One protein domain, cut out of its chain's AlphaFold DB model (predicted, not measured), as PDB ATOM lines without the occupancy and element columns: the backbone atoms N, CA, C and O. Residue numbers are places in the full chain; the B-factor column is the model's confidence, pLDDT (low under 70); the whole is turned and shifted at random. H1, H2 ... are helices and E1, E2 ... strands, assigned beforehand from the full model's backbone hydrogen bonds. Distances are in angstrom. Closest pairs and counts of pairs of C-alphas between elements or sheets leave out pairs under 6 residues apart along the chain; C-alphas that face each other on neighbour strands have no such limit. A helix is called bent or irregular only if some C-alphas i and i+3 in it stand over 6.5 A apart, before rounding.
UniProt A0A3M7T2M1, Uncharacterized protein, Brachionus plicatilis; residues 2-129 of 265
ATOM      1  N   ALA A   2     303.278 319.449 315.199       90.62
ATOM      2  CA  ALA A   2     302.043 318.777 314.797       90.62
ATOM      3  C   ALA A   2     302.134 318.226 313.365       90.62
ATOM      4  O   ALA A   2     301.844 317.051 313.151       90.62
ATOM      5  N   SER A   3     302.617 319.030 312.409       92.50
ATOM      6  CA  SER A   3     302.751 318.584 311.013       92.50
ATOM      7  C   SER A   3     303.750 317.435 310.870       92.50
ATOM      8  O   SER A   3     303.439 316.426 310.251       92.50
ATOM      9  N   GLU A   4     304.900 317.528 311.539       92.06
ATOM     10  CA  GLU A   4     305.909 316.461 311.576       92.06
ATOM     11  C   GLU A   4     305.396 315.186 312.268       92.06
ATOM     12  O   GLU A   4     305.674 314.079 311.812       92.06
ATOM     13  N   THR A   5     304.586 315.313 313.327       91.19
ATOM     14  CA  THR A   5     303.937 314.160 313.980       91.19
ATOM     15  C   THR A   5     302.965 313.466 313.028       91.19
ATOM     16  O   THR A   5     302.968 312.241 312.929       91.19
ATOM     17  N   PHE A   6     302.161 314.245 312.300       90.81
ATOM     18  CA  PHE A   6     301.256 313.730 311.275       90.81
ATOM     19  C   PHE A   6     302.028 313.041 310.144       90.81
ATOM     20  O   PHE A   6     301.719 311.903 309.802       90.81
ATOM     21  N   ILE A   7     303.067 313.691 309.609       91.69
ATOM     22  CA  ILE A   7     303.936 313.130 308.569       91.69
ATOM     23  C   ILE A   7     304.530 311.807 309.045       91.69
ATOM     24  O   ILE A   7     304.389 310.810 308.351       91.69
ATOM     25  N   SER A   8     305.141 311.764 310.233       89.88
ATOM     26  CA  SER A   8     305.746 310.538 310.763       89.88
ATOM     27  C   SER A   8     304.727 309.415 310.930       89.88
ATOM     28  O   SER A   8     305.050 308.270 310.639       89.88
ATOM     29  N   TYR A   9     303.508 309.725 311.378       85.31
ATOM     30  CA  TYR A   9     302.440 308.736 311.523       85.31
ATOM     31  C   TYR A   9     301.963 308.190 310.169       85.31
ATOM     32  O   TYR A   9     301.697 307.001 310.027       85.31
ATOM     33  N   CYS A  10     301.863 309.060 309.163       85.75
ATOM     34  CA  CYS A  10     301.458 308.686 307.812       85.75
ATOM     35  C   CYS A  10     302.573 308.021 306.998       85.75
ATOM     36  O   CYS A  10     302.275 307.255 306.082       85.75
ATOM     37  N   LYS A  11     303.838 308.302 307.314       85.44
ATOM     38  CA  LYS A  11     305.001 307.817 306.572       85.44
ATOM     39  C   LYS A  11     305.048 306.295 306.538       85.44
ATOM     40  O   LYS A  11     305.107 305.722 305.457       85.44
ATOM     41  N   ASP A  12     304.914 305.653 307.696       73.88
ATOM     42  CA  ASP A  12     304.945 304.190 307.799       73.88
ATOM     43  C   ASP A  12     303.854 303.530 306.945       73.88
ATOM     44  O   ASP A  12     304.041 302.431 306.430       73.88
ATOM     45  N   PHE A  13     302.729 304.218 306.737       74.62
ATOM     46  CA  PHE A  13     301.628 303.741 305.912       74.62
ATOM     47  C   PHE A  13     301.870 303.934 304.408       74.62
ATOM     48  O   PHE A  13     301.670 303.011 303.615       74.62
ATOM     49  N   PHE A  14     302.279 305.136 303.994       75.75
ATOM     50  CA  PHE A  14     302.475 305.441 302.575       75.75
ATOM     51  C   PHE A  14     303.742 304.795 302.008       75.75
ATOM     52  O   PHE A  14     303.736 304.402 300.843       75.75
ATOM     53  N   ASP A  15     304.773 304.603 302.830       71.31
ATOM     54  CA  ASP A  15     306.012 303.931 302.429       71.31
ATOM     55  C   ASP A  15     305.837 302.396 302.365       71.31
ATOM     56  O   ASP A  15     306.583 301.721 301.657       71.31
ATOM     57  N   SER A  16     304.826 301.829 303.046       66.56
ATOM     58  CA  SER A  16     304.530 300.382 303.058       66.56
ATOM     59  C   SER A  16     303.406 299.936 302.105       66.56
ATOM     60  O   SER A  16     303.060 298.755 302.084       66.56
ATOM     61  N   ASN A  17     302.857 300.842 301.280       62.44
ATOM     62  CA  ASN A  17     301.787 300.572 300.299       62.44
ATOM     63  C   ASN A  17     300.500 299.945 300.881       62.44
ATOM     64  O   ASN A  17     299.751 299.279 300.166       62.44
ATOM     65  N   GLN A  18     300.173 300.189 302.151       62.00
ATOM     66  CA  GLN A  18     298.982 299.615 302.796       62.00
ATOM     67  C   GLN A  18     297.662 300.325 302.431       62.00
ATOM     68  O   GLN A  18     296.766 300.414 303.257       62.00
ATOM     69  N   SER A  19     297.491 300.812 301.196       57.94
ATOM     70  CA  SER A  19     296.493 301.823 300.775       57.94
ATOM     71  C   SER A  19     295.028 301.633 301.213       57.94
ATOM     72  O   SER A  19     294.274 302.607 301.192       57.94
ATOM     73  N   GLU A  20     294.609 300.426 301.597       58.78
ATOM     74  CA  GLU A  20     293.241 300.125 302.030       58.78
ATOM     75  C   GLU A  20     293.000 300.165 303.546       58.78
ATOM     76  O   GLU A  20     291.840 300.092 303.949       58.78
ATOM     77  N   THR A  21     294.028 300.297 304.393       65.25
ATOM     78  CA  THR A  21     293.811 300.285 305.848       65.25
ATOM     79  C   THR A  21     293.047 301.528 306.297       65.25
ATOM     80  O   THR A  21     293.390 302.669 305.956       65.25
ATOM     81  N   ASP A  22     292.002 301.296 307.092       63.88
ATOM     82  CA  ASP A  22     291.313 302.358 307.806       63.88
ATOM     83  C   ASP A  22     292.283 302.986 308.823       63.88
ATOM     84  O   ASP A  22     292.959 302.310 309.603       63.88
ATOM     85  N   LEU A  23     292.390 304.306 308.766       65.00
ATOM     86  CA  LEU A  23     293.021 305.138 309.769       65.00
ATOM     87  C   LEU A  23     292.021 305.340 310.901       65.00
ATOM     88  O   LEU A  23     290.952 305.900 310.706       65.00
ATOM     89  N   ASP A  24     292.419 304.951 312.103       67.56
ATOM     90  CA  ASP A  24     291.760 305.405 313.316       67.56
ATOM     91  C   ASP A  24     292.353 306.765 313.707       67.56
ATOM     92  O   ASP A  24     293.437 306.847 314.300       67.56
ATOM     93  N   PHE A  25     291.667 307.852 313.331       73.19
ATOM     94  CA  PHE A  25     292.147 309.211 313.607       73.19
ATOM     95  C   PHE A  25     292.242 309.490 315.109       73.19
ATOM     96  O   PHE A  25     293.004 310.371 315.508       73.19
ATOM     97  N   SER A  26     291.560 308.712 315.960       72.38
ATOM     98  CA  SER A  26     291.596 308.899 317.413       72.38
ATOM     99  C   SER A  26     293.015 308.759 317.984       72.38
ATOM    100  O   SER A  26     293.445 309.598 318.777       72.38
ATOM    101  N   LYS A  27     293.803 307.793 317.489       75.88
ATOM    102  CA  LYS A  27     295.189 307.549 317.936       75.88
ATOM    103  C   LYS A  27     296.130 308.702 317.607       75.88
ATOM    104  O   LYS A  27     297.054 309.002 318.366       75.88
ATOM    105  N   LEU A  28     295.918 309.337 316.457       80.69
ATOM    106  CA  LEU A  28     296.694 310.497 316.037       80.69
ATOM    107  C   LEU A  28     296.224 311.758 316.770       80.69
ATOM    108  O   LEU A  28     297.048 312.531 317.259       80.69
ATOM    109  N   LYS A  29     294.906 311.925 316.914       80.06
ATOM    110  CA  LYS A  29     294.262 313.031 317.625       80.06
ATOM    111  C   LYS A  29     294.785 313.182 319.050       80.06
ATOM    112  O   LYS A  29     295.130 314.295 319.426       80.06
ATOM    113  N   GLU A  30     294.875 312.109 319.838       82.12
ATOM    114  CA  GLU A  30     295.362 312.196 321.225       82.12
ATOM    115  C   GLU A  30     296.771 312.798 321.303       82.12
ATOM    116  O   GLU A  30     297.018 313.722 322.080       82.12
ATOM    117  N   LYS A  31     297.678 312.350 320.428       84.69
ATOM    118  CA  LYS A  31     299.035 312.906 320.337       84.69
ATOM    119  C   LYS A  31     299.017 314.366 319.892       84.69
ATOM    120  O   LYS A  31     299.722 315.189 320.468       84.69
ATOM    121  N   LEU A  32     298.205 314.701 318.889       85.62
ATOM    122  CA  LEU A  32     298.105 316.067 318.374       85.62
ATOM    123  C   LEU A  32     297.509 317.038 319.400       85.62
ATOM    124  O   LEU A  32     297.979 318.168 319.493       85.62
ATOM    125  N   LEU A  33     296.537 316.614 320.213       84.88
ATOM    126  CA  LEU A  33     295.951 317.443 321.271       84.88
ATOM    127  C   LEU A  33     296.935 317.729 322.410       84.88
ATOM    128  O   LEU A  33     296.883 318.812 322.988       84.88
ATOM    129  N   LEU A  34     297.862 316.810 322.703       85.06
ATOM    130  CA  LEU A  34     298.940 317.057 323.668       85.06
ATOM    131  C   LEU A  34     299.937 318.113 323.167       85.06
ATOM    132  O   LEU A  34     300.459 318.891 323.962       85.06
ATOM    133  N   ILE A  35     300.200 318.151 321.857       85.06
ATOM    134  CA  ILE A  35     301.170 319.074 321.245       85.06
ATOM    135  C   ILE A  35     300.523 320.436 320.955       85.06
ATOM    136  O   ILE A  35     301.134 321.483 321.167       85.06
ATOM    137  N   THR A  36     299.284 320.434 320.461       83.06
ATOM    138  CA  THR A  36     298.554 321.626 320.020       83.06
ATOM    139  C   THR A  36     297.092 321.570 320.476       83.06
ATOM    140  O   THR A  36     296.206 321.271 319.676       83.06
ATOM    141  N   PRO A  37     296.805 321.883 321.754       81.25
ATOM    142  CA  PRO A  37     295.450 321.796 322.311       81.25
ATOM    143  C   PRO A  37     294.516 322.921 321.838       81.25
ATOM    144  O   PRO A  37     293.334 322.937 322.173       81.25
ATOM    145  N   ARG A  38     295.042 323.907 321.104       84.25
ATOM    146  CA  ARG A  38     294.322 325.104 320.660       84.25
ATOM    147  C   ARG A  38     294.762 325.517 319.262       84.25
ATOM    148  O   ARG A  38     295.855 325.155 318.826       84.25
ATOM    149  N   LYS A  39     293.936 326.340 318.606       86.06
ATOM    150  CA  LYS A  39     294.280 326.975 317.326       86.06
ATOM    151  C   LYS A  39     295.602 327.727 317.450       86.06
ATOM    152  O   LYS A  39     295.806 328.493 318.395       86.06
ATOM    153  N   LEU A  40     296.488 327.500 316.488       90.81
ATOM    154  CA  LEU A  40     297.746 328.226 316.378       90.81
ATOM    155  C   LEU A  40     297.490 329.558 315.685       90.81
ATOM    156  O   LEU A  40     296.904 329.579 314.606       90.81
ATOM    157  N   LYS A  41     297.923 330.652 316.305       92.81
ATOM    158  CA  LYS A  41     297.892 331.976 315.688       92.81
ATOM    159  C   LYS A  41     298.907 332.026 314.547       92.81
ATOM    160  O   LYS A  41     300.031 331.569 314.739       92.81
ATOM    161  N   ILE A  42     298.523 332.605 313.411       94.19
ATOM    162  CA  ILE A  42     299.434 332.831 312.277       94.19
ATOM    163  C   ILE A  42     299.526 334.327 312.008       94.19
ATOM    164  O   ILE A  42     298.531 334.944 311.640       94.19
ATOM    165  N   SER A  43     300.711 334.911 312.164       91.75
ATOM    166  CA  SER A  43     300.931 336.325 311.852       91.75
ATOM    167  C   SER A  43     300.968 336.529 310.327       91.75
ATOM    168  O   SER A  43     301.843 335.967 309.669       91.75
ATOM    169  N   PRO A  44     300.059 337.330 309.732       87.81
ATOM    170  CA  PRO A  44     300.099 337.640 308.301       87.81
ATOM    171  C   PRO A  44     301.287 338.527 307.894       87.81
ATOM    172  O   PRO A  44     301.500 338.726 306.704       87.81
ATOM    173  N   ASN A  45     302.033 339.073 308.860       87.12
ATOM    174  CA  ASN A  45     303.167 339.972 308.623       87.12
ATOM    175  C   ASN A  45     304.528 339.254 308.637       87.12
ATOM    176  O   ASN A  45     305.556 339.899 308.433       87.12
ATOM    177  N   ASP A  46     304.550 337.950 308.917       90.31
ATOM    178  CA  ASP A  46     305.783 337.163 308.916       90.31
ATOM    179  C   ASP A  46     306.267 336.907 307.478       90.31
ATOM    180  O   ASP A  46     305.553 337.133 306.501       90.31
ATOM    181  N   ASP A  47     307.498 336.420 307.314       89.56
ATOM    182  CA  ASP A  47     307.990 336.078 305.983       89.56
ATOM    183  C   ASP A  47     307.221 334.872 305.389       89.56
ATOM    184  O   ASP A  47     306.756 333.996 306.131       89.56
ATOM    185  N   PRO A  48     307.113 334.760 304.050       86.62
ATOM    186  CA  PRO A  48     306.334 333.701 303.406       86.62
ATOM    187  C   PRO A  48     306.724 332.277 303.816       86.62
ATOM    188  O   PRO A  48     305.867 331.388 303.853       86.62
ATOM    189  N   ARG A  49     308.001 332.031 304.143       87.19
ATOM    190  CA  ARG A  49     308.461 330.709 304.574       87.19
ATOM    191  C   ARG A  49     307.982 330.422 305.993       87.19
ATOM    192  O   ARG A  49     307.444 329.341 306.226       87.19
ATOM    193  N   SER A  50     308.122 331.377 306.910       91.19
ATOM    194  CA  SER A  50     307.585 331.268 308.270       91.19
ATOM    195  C   SER A  50     306.072 331.048 308.260       91.19
ATOM    196  O   SER A  50     305.589 330.092 308.869       91.19
ATOM    197  N   ILE A  51     305.329 331.847 307.489       91.69
ATOM    198  CA  ILE A  51     303.878 331.693 307.321       91.69
ATOM    199  C   ILE A  51     303.538 330.286 306.825       91.69
ATOM    200  O   ILE A  51     302.662 329.628 307.381       91.69
ATOM    201  N   THR A  52     304.236 329.796 305.799       90.62
ATOM    202  CA  THR A  52     304.003 328.452 305.251       90.62
ATOM    203  C   THR A  52     304.196 327.371 306.312       90.62
ATOM    204  O   THR A  52     303.345 326.493 306.463       90.62
ATOM    205  N   LEU A  53     305.279 327.445 307.091       91.56
ATOM    206  CA  LEU A  53     305.529 326.502 308.180       91.56
ATOM    207  C   LEU A  53     304.437 326.572 309.254       91.56
ATOM    208  O   LEU A  53     303.960 325.536 309.709       91.56
ATOM    209  N   GLN A  54     303.990 327.775 309.613       93.62
ATOM    210  CA  GLN A  54     302.893 327.965 310.561       93.62
ATOM    211  C   GLN A  54     301.562 327.409 310.028       93.62
ATOM    212  O   GLN A  54     300.829 326.777 310.784       93.62
ATOM    213  N   MET A  55     301.262 327.569 308.733       94.62
ATOM    214  CA  MET A  55     300.066 326.989 308.105       94.62
ATOM    215  C   MET A  55     300.078 325.461 308.157       94.62
ATOM    216  O   MET A  55     299.060 324.871 308.506       94.62
ATOM    217  N   ARG A  56     301.219 324.814 307.873       94.06
ATOM    218  CA  ARG A  56     301.366 323.347 307.974       94.06
ATOM    219  C   ARG A  56     300.973 322.844 309.360       94.06
ATOM    220  O   ARG A  56     300.208 321.891 309.493       94.06
ATOM    221  N   GLU A  57     301.496 323.503 310.388       94.12
ATOM    222  CA  GLU A  57     301.190 323.185 311.780       94.12
ATOM    223  C   GLU A  57     299.711 323.431 312.088       94.12
ATOM    224  O   GLU A  57     299.028 322.541 312.588       94.12
ATOM    225  N   ALA A  58     299.197 324.607 311.723       95.06
ATOM    226  CA  ALA A  58     297.830 325.009 312.009       95.06
ATOM    227  C   ALA A  58     296.784 324.125 311.327       95.06
ATOM    228  O   ALA A  58     295.791 323.805 311.966       95.06
ATOM    229  N   VAL A  59     296.996 323.690 310.080       95.50
ATOM    230  CA  VAL A  59     296.088 322.768 309.373       95.50
ATOM    231  C   VAL A  59     295.895 321.488 310.181       95.50
ATOM    232  O   VAL A  59     294.764 321.096 310.462       95.50
ATOM    233  N   VAL A  60     296.992 320.855 310.602       94.12
ATOM    234  CA  VAL A  60     296.938 319.606 311.372       94.12
ATOM    235  C   VAL A  60     296.326 319.839 312.752       94.12
ATOM    236  O   VAL A  60     295.469 319.067 313.184       94.12
ATOM    237  N   SER A  61     296.712 320.921 313.430       93.38
ATOM    238  CA  SER A  61     296.139 321.288 314.728       93.38
ATOM    239  C   SER A  61     294.639 321.557 314.648       93.38
ATOM    240  O   SER A  61     293.894 321.086 315.504       93.38
ATOM    241  N   ASN A  62     294.183 322.274 313.619       93.88
ATOM    242  CA  ASN A  62     292.776 322.589 313.396       93.88
ATOM    243  C   ASN A  62     291.957 321.315 313.167       93.88
ATOM    244  O   ASN A  62     290.914 321.170 313.794       93.88
ATOM    245  N   LEU A  63     292.449 320.372 312.353       91.44
ATOM    246  CA  LEU A  63     291.795 319.070 312.168       91.44
ATOM    247  C   LEU A  63     291.695 318.295 313.490       91.44
ATOM    248  O   LEU A  63     290.646 317.740 313.791       91.44
ATOM    249  N   ALA A  64     292.744 318.297 314.321       89.88
ATOM    250  CA  ALA A  64     292.742 317.583 315.603       89.88
ATOM    251  C   ALA A  64     291.714 318.123 316.617       89.88
ATOM    252  O   ALA A  64     291.166 317.360 317.419       89.88
ATOM    253  N   ILE A  65     291.448 319.431 316.594       89.50
ATOM    254  CA  ILE A  65     290.454 320.081 317.463       89.50
ATOM    255  C   ILE A  65     289.078 320.234 316.797       89.50
ATOM    256  O   ILE A  65     288.146 320.702 317.448       89.50
ATOM    257  N   ASN A  66     288.939 319.881 315.517       89.81
ATOM    258  CA  ASN A  66     287.686 320.017 314.785       89.81
ATOM    259  C   ASN A  66     286.641 319.026 315.337       89.81
ATOM    260  O   ASN A  66     286.932 317.827 315.386       89.81
ATOM    261  N   PRO A  67     285.429 319.480 315.721       87.81
ATOM    262  CA  PRO A  67     284.418 318.628 316.351       87.81
ATOM    263  C   PRO A  67     284.107 317.343 315.581       87.81
ATOM    264  O   PRO A  67     283.936 316.292 316.198       87.81
ATOM    265  N   TYR A  68     284.099 317.399 314.246       88.62
ATOM    266  CA  TYR A  68     283.835 316.236 313.410       88.62
ATOM    267  C   TYR A  68     284.894 315.145 313.617       88.62
ATOM    268  O   TYR A  68     284.565 314.021 313.993       88.62
ATOM    269  N   PHE A  69     286.177 315.490 313.477       86.38
ATOM    270  CA  PHE A  69     287.300 314.571 313.712       86.38
ATOM    271  C   PHE A  69     287.453 314.181 315.186       86.38
ATOM    272  O   PHE A  69     288.093 313.180 315.511       86.38
ATOM    273  N   GLN A  70     286.874 314.960 316.106       82.38
ATOM    274  CA  GLN A  70     286.831 314.572 317.507       82.38
ATOM    275  C   GLN A  70     285.851 313.428 317.775       82.38
ATOM    276  O   GLN A  70     286.124 312.652 318.693       82.38
ATOM    277  N   GLN A  71     284.753 313.353 317.021       81.75
ATOM    278  CA  GLN A  71     283.661 312.395 317.212       81.75
ATOM    279  C   GLN A  71     283.712 311.218 316.228       81.75
ATOM    280  O   GLN A  71     283.232 310.138 316.553       81.75
ATOM    281  N   SER A  72     284.295 311.421 315.044       73.69
ATOM    282  CA  SER A  72     284.370 310.437 313.962       73.69
ATOM    283  C   SER A  72     285.824 310.076 313.661       73.69
ATOM    284  O   SER A  72     286.630 310.944 313.328       73.69
ATOM    285  N   SER A  73     286.155 308.788 313.757       65.69
ATOM    286  CA  SER A  73     287.516 308.268 313.566       65.69
ATOM    287  C   SER A  73     287.746 307.560 312.233       65.69
ATOM    288  O   SER A  73     288.897 307.305 311.905       65.69
ATOM    289  N   ASP A  74     286.696 307.262 311.466       71.19
ATOM    290  CA  ASP A  74     286.721 306.175 310.475       71.19
ATOM    291  C   ASP A  74     287.114 306.653 309.066       71.19
ATOM    292  O   ASP A  74     286.359 306.522 308.098       71.19
ATOM    293  N   PHE A  75     288.297 307.246 308.923       75.62
ATOM    294  CA  PHE A  75     288.829 307.634 307.614       75.62
ATOM    295  C   PHE A  75     289.803 306.589 307.084       75.62
ATOM    296  O   PHE A  75     290.523 305.984 307.848       75.62
ATOM    297  N   LYS A  76     289.917 306.413 305.766       75.00
ATOM    298  CA  LYS A  76     291.028 305.642 305.176       75.00
ATOM    299  C   LYS A  76     292.257 306.526 305.048       75.00
ATOM    300  O   LYS A  76     292.126 307.684 304.653       75.00
ATOM    301  N   PHE A  77     293.454 305.985 305.268       74.88
ATOM    302  CA  PHE A  77     294.696 306.740 305.045       74.88
ATOM    303  C   PHE A  77     294.782 307.329 303.628       74.88
ATOM    304  O   PHE A  77     295.263 308.446 303.455       74.88
ATOM    305  N   ALA A  78     294.266 306.620 302.615       81.12
ATOM    306  CA  ALA A  78     294.237 307.094 301.232       81.12
ATOM    307  C   ALA A  78     293.584 308.483 301.068       81.12
ATOM    308  O   ALA A  78     293.984 309.237 300.182       81.12
ATOM    309  N   ILE A  79     292.631 308.848 301.935       87.00
ATOM    310  CA  ILE A  79     291.958 310.158 301.915       87.00
ATOM    311  C   ILE A  79     292.943 311.286 302.252       87.00
ATOM    312  O   ILE A  79     292.875 312.365 301.672       87.00
ATOM    313  N   PHE A  80     293.916 311.025 303.123       89.81
ATOM    314  CA  PHE A  80     294.900 312.015 303.560       89.81
ATOM    315  C   PHE A  80     296.139 312.103 302.668       89.81
ATOM    316  O   PHE A  80     297.020 312.916 302.945       89.81
ATOM    317  N   LYS A  81     296.233 311.310 301.592       89.75
ATOM    318  CA  LYS A  81     297.427 311.257 300.731       89.75
ATOM    319  C   LYS A  81     297.829 312.632 300.197       89.75
ATOM    320  O   LYS A  81     299.003 312.988 300.222       89.75
ATOM    321  N   ASN A  82     296.858 313.426 299.750       93.69
ATOM    322  CA  ASN A  82     297.142 314.764 299.239       93.69
ATOM    323  C   ASN A  82     297.609 315.710 300.349       93.69
ATOM    324  O   ASN A  82     298.553 316.464 300.129       93.69
ATOM    325  N   LEU A  83     296.994 315.652 301.537       94.81
ATOM    326  CA  LEU A  83     297.428 316.451 302.685       94.81
ATOM    327  C   LEU A  83     298.857 316.079 303.092       94.81
ATOM    328  O   LEU A  83     299.691 316.962 303.251       94.81
ATOM    329  N   TYR A  84     299.163 314.785 303.191       93.00
ATOM    330  CA  TYR A  84     300.513 314.297 303.464       93.00
ATOM    331  C   TYR A  84     301.533 314.848 302.458       93.00
ATOM    332  O   TYR A  84     302.539 315.434 302.858       93.00
ATOM    333  N   ASN A  85     301.233 314.748 301.160       92.38
ATOM    334  CA  ASN A  85     302.101 315.272 300.107       92.38
ATOM    335  C   ASN A  85     302.289 316.790 300.211       92.38
ATOM    336  O   ASN A  85     303.418 317.261 300.113       92.38
ATOM    337  N   LEU A  86     301.215 317.550 300.461       94.50
ATOM    338  CA  LEU A  86     301.296 318.998 300.667       94.50
ATOM    339  C   LEU A  86     302.218 319.337 301.845       94.50
ATOM    340  O   LEU A  86     303.064 320.224 301.735       94.50
ATOM    341  N   LEU A  87     302.076 318.636 302.974       94.12
ATOM    342  CA  LEU A  87     302.891 318.876 304.166       94.12
ATOM    343  C   LEU A  87     304.369 318.531 303.940       94.12
ATOM    344  O   LEU A  87     305.222 319.217 304.503       94.12
ATOM    345  N   LEU A  88     304.682 317.519 303.125       91.19
ATOM    346  CA  LEU A  88     306.057 317.188 302.741       91.19
ATOM    347  C   LEU A  88     306.678 318.258 301.833       91.19
ATOM    348  O   LEU A  88     307.784 318.729 302.102       91.19
ATOM    349  N   THR A  89     305.980 318.667 300.770       89.06
ATOM    350  CA  THR A  89     306.547 319.578 299.759       89.06
ATOM    351  C   THR A  89     306.711 321.008 300.269       89.06
ATOM    352  O   THR A  89     307.616 321.721 299.843       89.06
ATOM    353  N   THR A  90     305.901 321.425 301.242       87.62
ATOM    354  CA  THR A  90     305.939 322.780 301.822       87.62
ATOM    355  C   THR A  90     306.974 322.965 302.943       87.62
ATOM    356  O   THR A  90     307.074 324.054 303.510       87.62
ATOM    357  N   GLY A  91     307.784 321.947 303.265       74.38
ATOM    358  CA  GLY A  91     308.796 322.018 304.332       74.38
ATOM    359  C   GLY A  91     310.032 322.881 304.026       74.38
ATOM    360  O   GLY A  91     310.697 323.347 304.955       74.38
ATOM    361  N   HIS A  92     310.344 323.132 302.748       68.81
ATOM    362  CA  HIS A  92     311.579 323.822 302.337       68.81
ATOM    363  C   HIS A  92     311.329 325.139 301.589       68.81
ATOM    364  O   HIS A  92     311.880 326.166 301.988       68.81
ATOM    365  N   MET A  93     310.473 325.130 300.563       64.81
ATOM    366  CA  MET A  93     309.925 326.318 299.898       64.81
ATOM    367  C   MET A  93     308.578 325.971 299.261       64.81
ATOM    368  O   MET A  93     308.465 324.968 298.562       64.81
ATOM    369  N   ALA A  94     307.568 326.811 299.479       67.81
ATOM    370  CA  ALA A  94     306.295 326.689 298.786       67.81
ATOM    371  C   ALA A  94     306.304 327.559 297.527       67.81
ATOM    372  O   ALA A  94     306.396 328.783 297.600       67.81
ATOM    373  N   GLU A  95     306.164 326.919 296.371       85.56
ATOM    374  CA  GLU A  95     305.722 327.603 295.158       85.56
ATOM    375  C   GLU A  95     304.342 328.243 295.382       85.56
ATOM    376  O   GLU A  95     303.567 327.808 296.239       85.56
ATOM    377  N   LYS A  96     303.999 329.249 294.570       88.81
ATOM    378  CA  LYS A  96     302.724 329.985 294.659       88.81
ATOM    379  C   LYS A  96     301.504 329.050 294.699       88.81
ATOM    380  O   LYS A  96     300.553 329.293 295.439       88.81
ATOM    381  N   GLN A  97     301.568 327.954 293.944       92.06
ATOM    382  CA  GLN A  97     300.543 326.916 293.901       92.06
ATOM    383  C   GLN A  97     300.384 326.182 295.243       92.06
ATOM    384  O   GLN A  97     299.277 326.075 295.770       92.06
ATOM    385  N   HIS A  98     301.491 325.729 295.836       92.19
ATOM    386  CA  HIS A  98     301.487 325.075 297.147       92.19
ATOM    387  C   HIS A  98     301.017 326.021 298.257       92.19
ATOM    388  O   HIS A  98     300.347 325.597 299.202       92.19
ATOM    389  N   PHE A  99     301.333 327.312 298.136       92.75
ATOM    390  CA  PHE A  99     300.824 328.328 299.048       92.75
ATOM    391  C   PHE A  99     299.296 328.446 298.954       92.75
ATOM    392  O   PHE A  99     298.626 328.408 299.982       92.75
ATOM    393  N   ALA A 100     298.728 328.491 297.743       95.06
ATOM    394  CA  ALA A 100     297.276 328.512 297.546       95.06
ATOM    395  C   ALA A 100     296.588 327.262 298.128       95.06
ATOM    396  O   ALA A 100     295.576 327.383 298.817       95.06
ATOM    397  N   HIS A 101     297.170 326.072 297.932       96.00
ATOM    398  CA  HIS A 101     296.688 324.837 298.566       96.00
ATOM    399  C   HIS A 101     296.738 324.911 300.093       96.00
ATOM    400  O   HIS A 101     295.789 324.503 300.755       96.00
ATOM    401  N   SER A 102     297.817 325.460 300.652       95.56
ATOM    402  CA  SER A 102     297.978 325.619 302.103       95.56
ATOM    403  C   SER A 102     296.955 326.593 302.684       95.56
ATOM    404  O   SER A 102     296.363 326.304 303.719       95.56
ATOM    405  N   VAL A 103     296.695 327.709 301.996       95.81
ATOM    406  CA  VAL A 103     295.650 328.675 302.361       95.81
ATOM    407  C   VAL A 103     294.273 328.013 302.347       95.81
ATOM    408  O   VAL A 103     293.525 328.135 303.317       95.81
ATOM    409  N   PHE A 104     293.934 327.297 301.271       96.38
ATOM    410  CA  PHE A 104     292.653 326.601 301.174       96.38
ATOM    411  C   PHE A 104     292.496 325.571 302.300       96.38
ATOM    412  O   PHE A 104     291.498 325.590 303.019       96.38
ATOM    413  N   MET A 105     293.510 324.728 302.514       96.38
ATOM    414  CA  MET A 105     293.504 323.721 303.577       96.38
ATOM    415  C   MET A 105     293.425 324.335 304.975       96.38
ATOM    416  O   MET A 105     292.762 323.771 305.847       96.38
ATOM    417  N   LEU A 106     294.049 325.495 305.201       96.12
ATOM    418  CA  LEU A 106     293.939 326.218 306.466       96.12
ATOM    419  C   LEU A 106     292.485 326.578 306.756       96.12
ATOM    420  O   LEU A 106     292.006 326.328 307.861       96.12
ATOM    421  N   HIS A 107     291.765 327.126 305.777       93.81
ATOM    422  CA  HIS A 107     290.360 327.493 305.965       93.81
ATOM    423  C   HIS A 107     289.461 326.274 306.070       93.81
ATOM    424  O   HIS A 107     288.675 326.199 307.012       93.81
ATOM    425  N   LEU A 108     289.650 325.291 305.190       93.81
ATOM    426  CA  LEU A 108     288.906 324.038 305.215       93.81
ATOM    427  C   LEU A 108     289.041 323.326 306.565       93.81
ATOM    428  O   LEU A 108     288.040 322.901 307.122       93.81
ATOM    429  N   SER A 109     290.247 323.247 307.138       94.00
ATOM    430  CA  SER A 109     290.488 322.562 308.422       94.00
ATOM    431  C   SER A 109     289.676 323.125 309.601       94.00
ATOM    432  O   SER A 109     289.525 322.459 310.626       94.00
ATOM    433  N   LYS A 110     289.131 324.341 309.459       90.38
ATOM    434  CA  LYS A 110     288.277 325.018 310.444       90.38
ATOM    435  C   LYS A 110     286.783 324.935 310.124       90.38
ATOM    436  O   LYS A 110     286.002 325.505 310.883       90.38
ATOM    437  N   SER A 111     286.407 324.319 309.005       89.25
ATOM    438  CA  SER A 111     285.019 324.222 308.563       89.25
ATOM    439  C   SER A 111     284.176 323.413 309.548       89.25
ATOM    440  O   SER A 111     284.657 322.489 310.206       89.25
ATOM    441  N   ASP A 112     282.903 323.777 309.621       87.94
ATOM    442  CA  ASP A 112     281.815 323.097 310.314       87.94
ATOM    443  C   ASP A 112     281.198 321.951 309.488       87.94
ATOM    444  O   ASP A 112     280.100 321.492 309.792       87.94
ATOM    445  N   THR A 113     281.897 321.464 308.451       87.75
ATOM    446  CA  THR A 113     281.522 320.255 307.709       87.75
ATOM    447  C   THR A 113     281.282 319.085 308.665       87.75
ATOM    448  O   THR A 113     282.178 318.664 309.401       87.75
ATOM    449  N   ASN A 114     280.077 318.518 308.602       86.62
ATOM    450  CA  ASN A 114     279.625 317.471 309.520       86.62
ATOM    451  C   ASN A 114     279.461 316.101 308.847       86.62
ATOM    452  O   ASN A 114     278.988 315.159 309.485       86.62
ATOM    453  N   THR A 115     279.837 315.967 307.572       88.62
ATOM    454  CA  THR A 115     279.697 314.710 306.828       88.62
ATOM    455  C   THR A 115     281.047 314.145 306.396       88.62
ATOM    456  O   THR A 115     281.970 314.866 306.010       88.62
ATOM    457  N   ARG A 116     281.160 312.811 306.430       88.19
ATOM    458  CA  ARG A 116     282.360 312.098 305.964       88.19
ATOM    459  C   ARG A 116     282.607 312.325 304.479       88.19
ATOM    460  O   ARG A 116     283.757 312.411 304.057       88.19
ATOM    461  N   GLU A 117     281.534 312.350 303.695       90.25
ATOM    462  CA  GLU A 117     281.579 312.468 302.240       90.25
ATOM    463  C   GLU A 117     282.186 313.804 301.814       90.25
ATOM    464  O   GLU A 117     283.140 313.812 301.039       90.25
ATOM    465  N   GLU A 118     281.727 314.914 302.398       90.81
ATOM    466  CA  GLU A 118     282.275 316.242 302.120       90.81
ATOM    467  C   GLU A 118     283.751 316.330 302.522       90.81
ATOM    468  O   GLU A 118     284.585 316.716 301.703       90.81
ATOM    469  N   TRP A 119     284.111 315.889 303.735       91.44
ATOM    470  CA  TRP A 119     285.513 315.851 304.169       91.44
ATOM    471  C   TRP A 119     286.394 315.017 303.240       91.44
ATOM    472  O   TRP A 119     287.493 315.443 302.882       91.44
ATOM    473  N   SER A 120     285.913 313.839 302.835       90.88
ATOM    474  CA  SER A 120     286.638 312.952 301.921       90.88
ATOM    475  C   SER A 120     286.833 313.622 300.567       90.88
ATOM    476  O   SER A 120     287.958 313.661 300.072       90.88
ATOM    477  N   ASN A 121     285.770 314.216 300.016       92.38
ATOM    478  CA  ASN A 121     285.820 314.944 298.759       92.38
ATOM    479  C   ASN A 121     286.858 316.069 298.827       92.38
ATOM    480  O   ASN A 121     287.773 316.100 298.007       92.38
ATOM    481  N   PHE A 122     286.793 316.944 299.835       93.94
ATOM    482  CA  PHE A 122     287.735 318.056 299.950       93.94
ATOM    483  C   PHE A 122     289.188 317.587 300.116       93.94
ATOM    484  O   PHE A 122     290.066 318.048 299.385       93.94
ATOM    485  N   LEU A 123     289.457 316.637 301.021       93.31
ATOM    486  CA  LEU A 123     290.809 316.113 301.259       93.31
ATOM    487  C   LEU A 123     291.398 315.418 300.018       93.31
ATOM    488  O   LEU A 123     292.607 315.483 299.782       93.31
ATOM    489  N   GLN A 124     290.556 314.804 299.188       93.19
ATOM    490  CA  GLN A 124     290.977 314.120 297.965       93.19
ATOM    491  C   GLN A 124     291.085 315.031 296.737       93.19
ATOM    492  O   GLN A 124     291.733 314.638 295.767       93.19
ATOM    493  N   THR A 125     290.496 316.228 296.760       95.25
ATOM    494  CA  THR A 125     290.386 317.077 295.559       95.25
ATOM    495  C   THR A 125     290.960 318.482 295.710       95.25
ATOM    496  O   THR A 125     291.094 319.170 294.699       95.25
ATOM    497  N   PHE A 126     291.381 318.928 296.901       95.81
ATOM    498  CA  PHE A 126     291.965 320.272 297.063       95.81
ATOM    499  C   PHE A 126     293.210 320.503 296.192       95.81
ATOM    500  O   PHE A 126     293.475 321.625 295.766       95.81
ATOM    501  N   ASN A 127     293.959 319.442 295.881       94.88
ATOM    502  CA  ASN A 127     295.116 319.497 294.988       94.88
ATOM    503  C   ASN A 127     294.741 319.840 293.533       94.88
ATOM    504  O   ASN A 127     295.625 320.125 292.733       94.88
ATOM    505  N   THR A 128     293.450 319.816 293.185       96.06
ATOM    506  CA  THR A 128     292.938 320.232 291.873       96.06
ATOM    507  C   THR A 128     292.777 321.741 291.736       96.06
ATOM    508  O   THR A 128     292.557 322.199 290.621       96.06
ATOM    509  N   ILE A 129     292.892 322.506 292.830       96.75
ATOM    510  CA  ILE A 129     292.984 323.968 292.771       96.75
ATOM    511  C   ILE A 129     294.246 324.303 291.987       96.75
ATOM    512  O   ILE A 129     295.336 324.001 292.453       96.75
TER     513      ILE A 129
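What this domain is: This is residues 2 to 129 of the 265 residues of an uncharacterized protein of Brachionus plicatilis (UniProt A0A3M7T2M1). Two helices, H3 and H5, run through the middle of a compact helical body, with H6 and H7 packed on one side of them and H1 and H2 covering the other. H3, H5, H6 and H7 make an up-and-down bundle, each running against the one before it in the chain, and a tiny antiparallel ribbon, E1 and E2, sits far from the middle. The printed part has 128 residues and is mostly helix, in the order H1 E1 H2 H3 H4 E2 H5 H6 H7. It is compact, with a radius of gyration of the C-alphas of 13.7 A, and rounded, spanning 39 by 29 by 25 A.

How they stand to each other: H1, residues 2 to 15, and H2, residues 25 to 35, touch at C-alphas Ala 2 and Leu 32, 6.0 A apart, opposite ways at a shallow tilt of 33 degrees, only just short of steep. H3, residues 48 to 65, touches H1 about perpendicular at 78 degrees, closest at C-alphas Ser 3 and Glu 57, 4.9 A; H1 does so with residues 2 to 6 alone. H2 touches H3 at Lys 29 and Ala 64, C-alphas 5.2 A apart, and H4, residues 67 to 71, only just, with 3 pairs of C-alphas within 8 A, closest Phe 25 and Phe 69, 7.2 A. E1, residues 22 to 24, and E2, residues 74 to 76, are antiparallel, with N 23 and O 75 at 2.7 A, within hydrogen-bond range. H5, residues 77 to 89, touches H1 at a steep tilt of 60 degrees, closest at C-alphas Ile 7 and Tyr 84, 6.3 A. H6, residues 96 to 108, touches H3 the same way at a shallow tilt of 28 degrees, closest at C-alphas Val 59 and Leu 106, 5.0 A. H7, residues 116 to 128, forms a hairpin with H6, C-alphas His 101 and Asn 127 being closest at 6.6 A, and touches H5, closest at C-alphas Ile 79 and Gln 124, 5.7 A. Every O i to N i+4 pair is within hydrogen-bond range in H4 and H6; it is 8 of 10 in H1, 6 of 7 in H2, 13 of 14 in H3, 6 of 9 in H5 and 7 of 9 in H7.

Where its parts are: H1 begins at C-alpha 2 (302.043, 318.777, 314.797) and spans 19.7 A; it is neither bent nor irregular, but only just, C-alphas 9 and 12 being 6.4 A apart. H3, the longest, spans 25.2 A. H5 and H7 are irregular: C-alphas 79 and 82, and 124 and 127, are each 7.4 A apart. H7 spans 19.4 A and ends at C-alpha 128 (292.938, 320.232, 291.873).

The domain as a whole: The C-alphas farthest apart are Glu 20 and Asn 45, 41.6 A. The printed part has no cut, and the link from H2 to H3, residues 36 to 47, is long. Residues 16 to 24, 73 and 92 to 94 have pLDDT under 70.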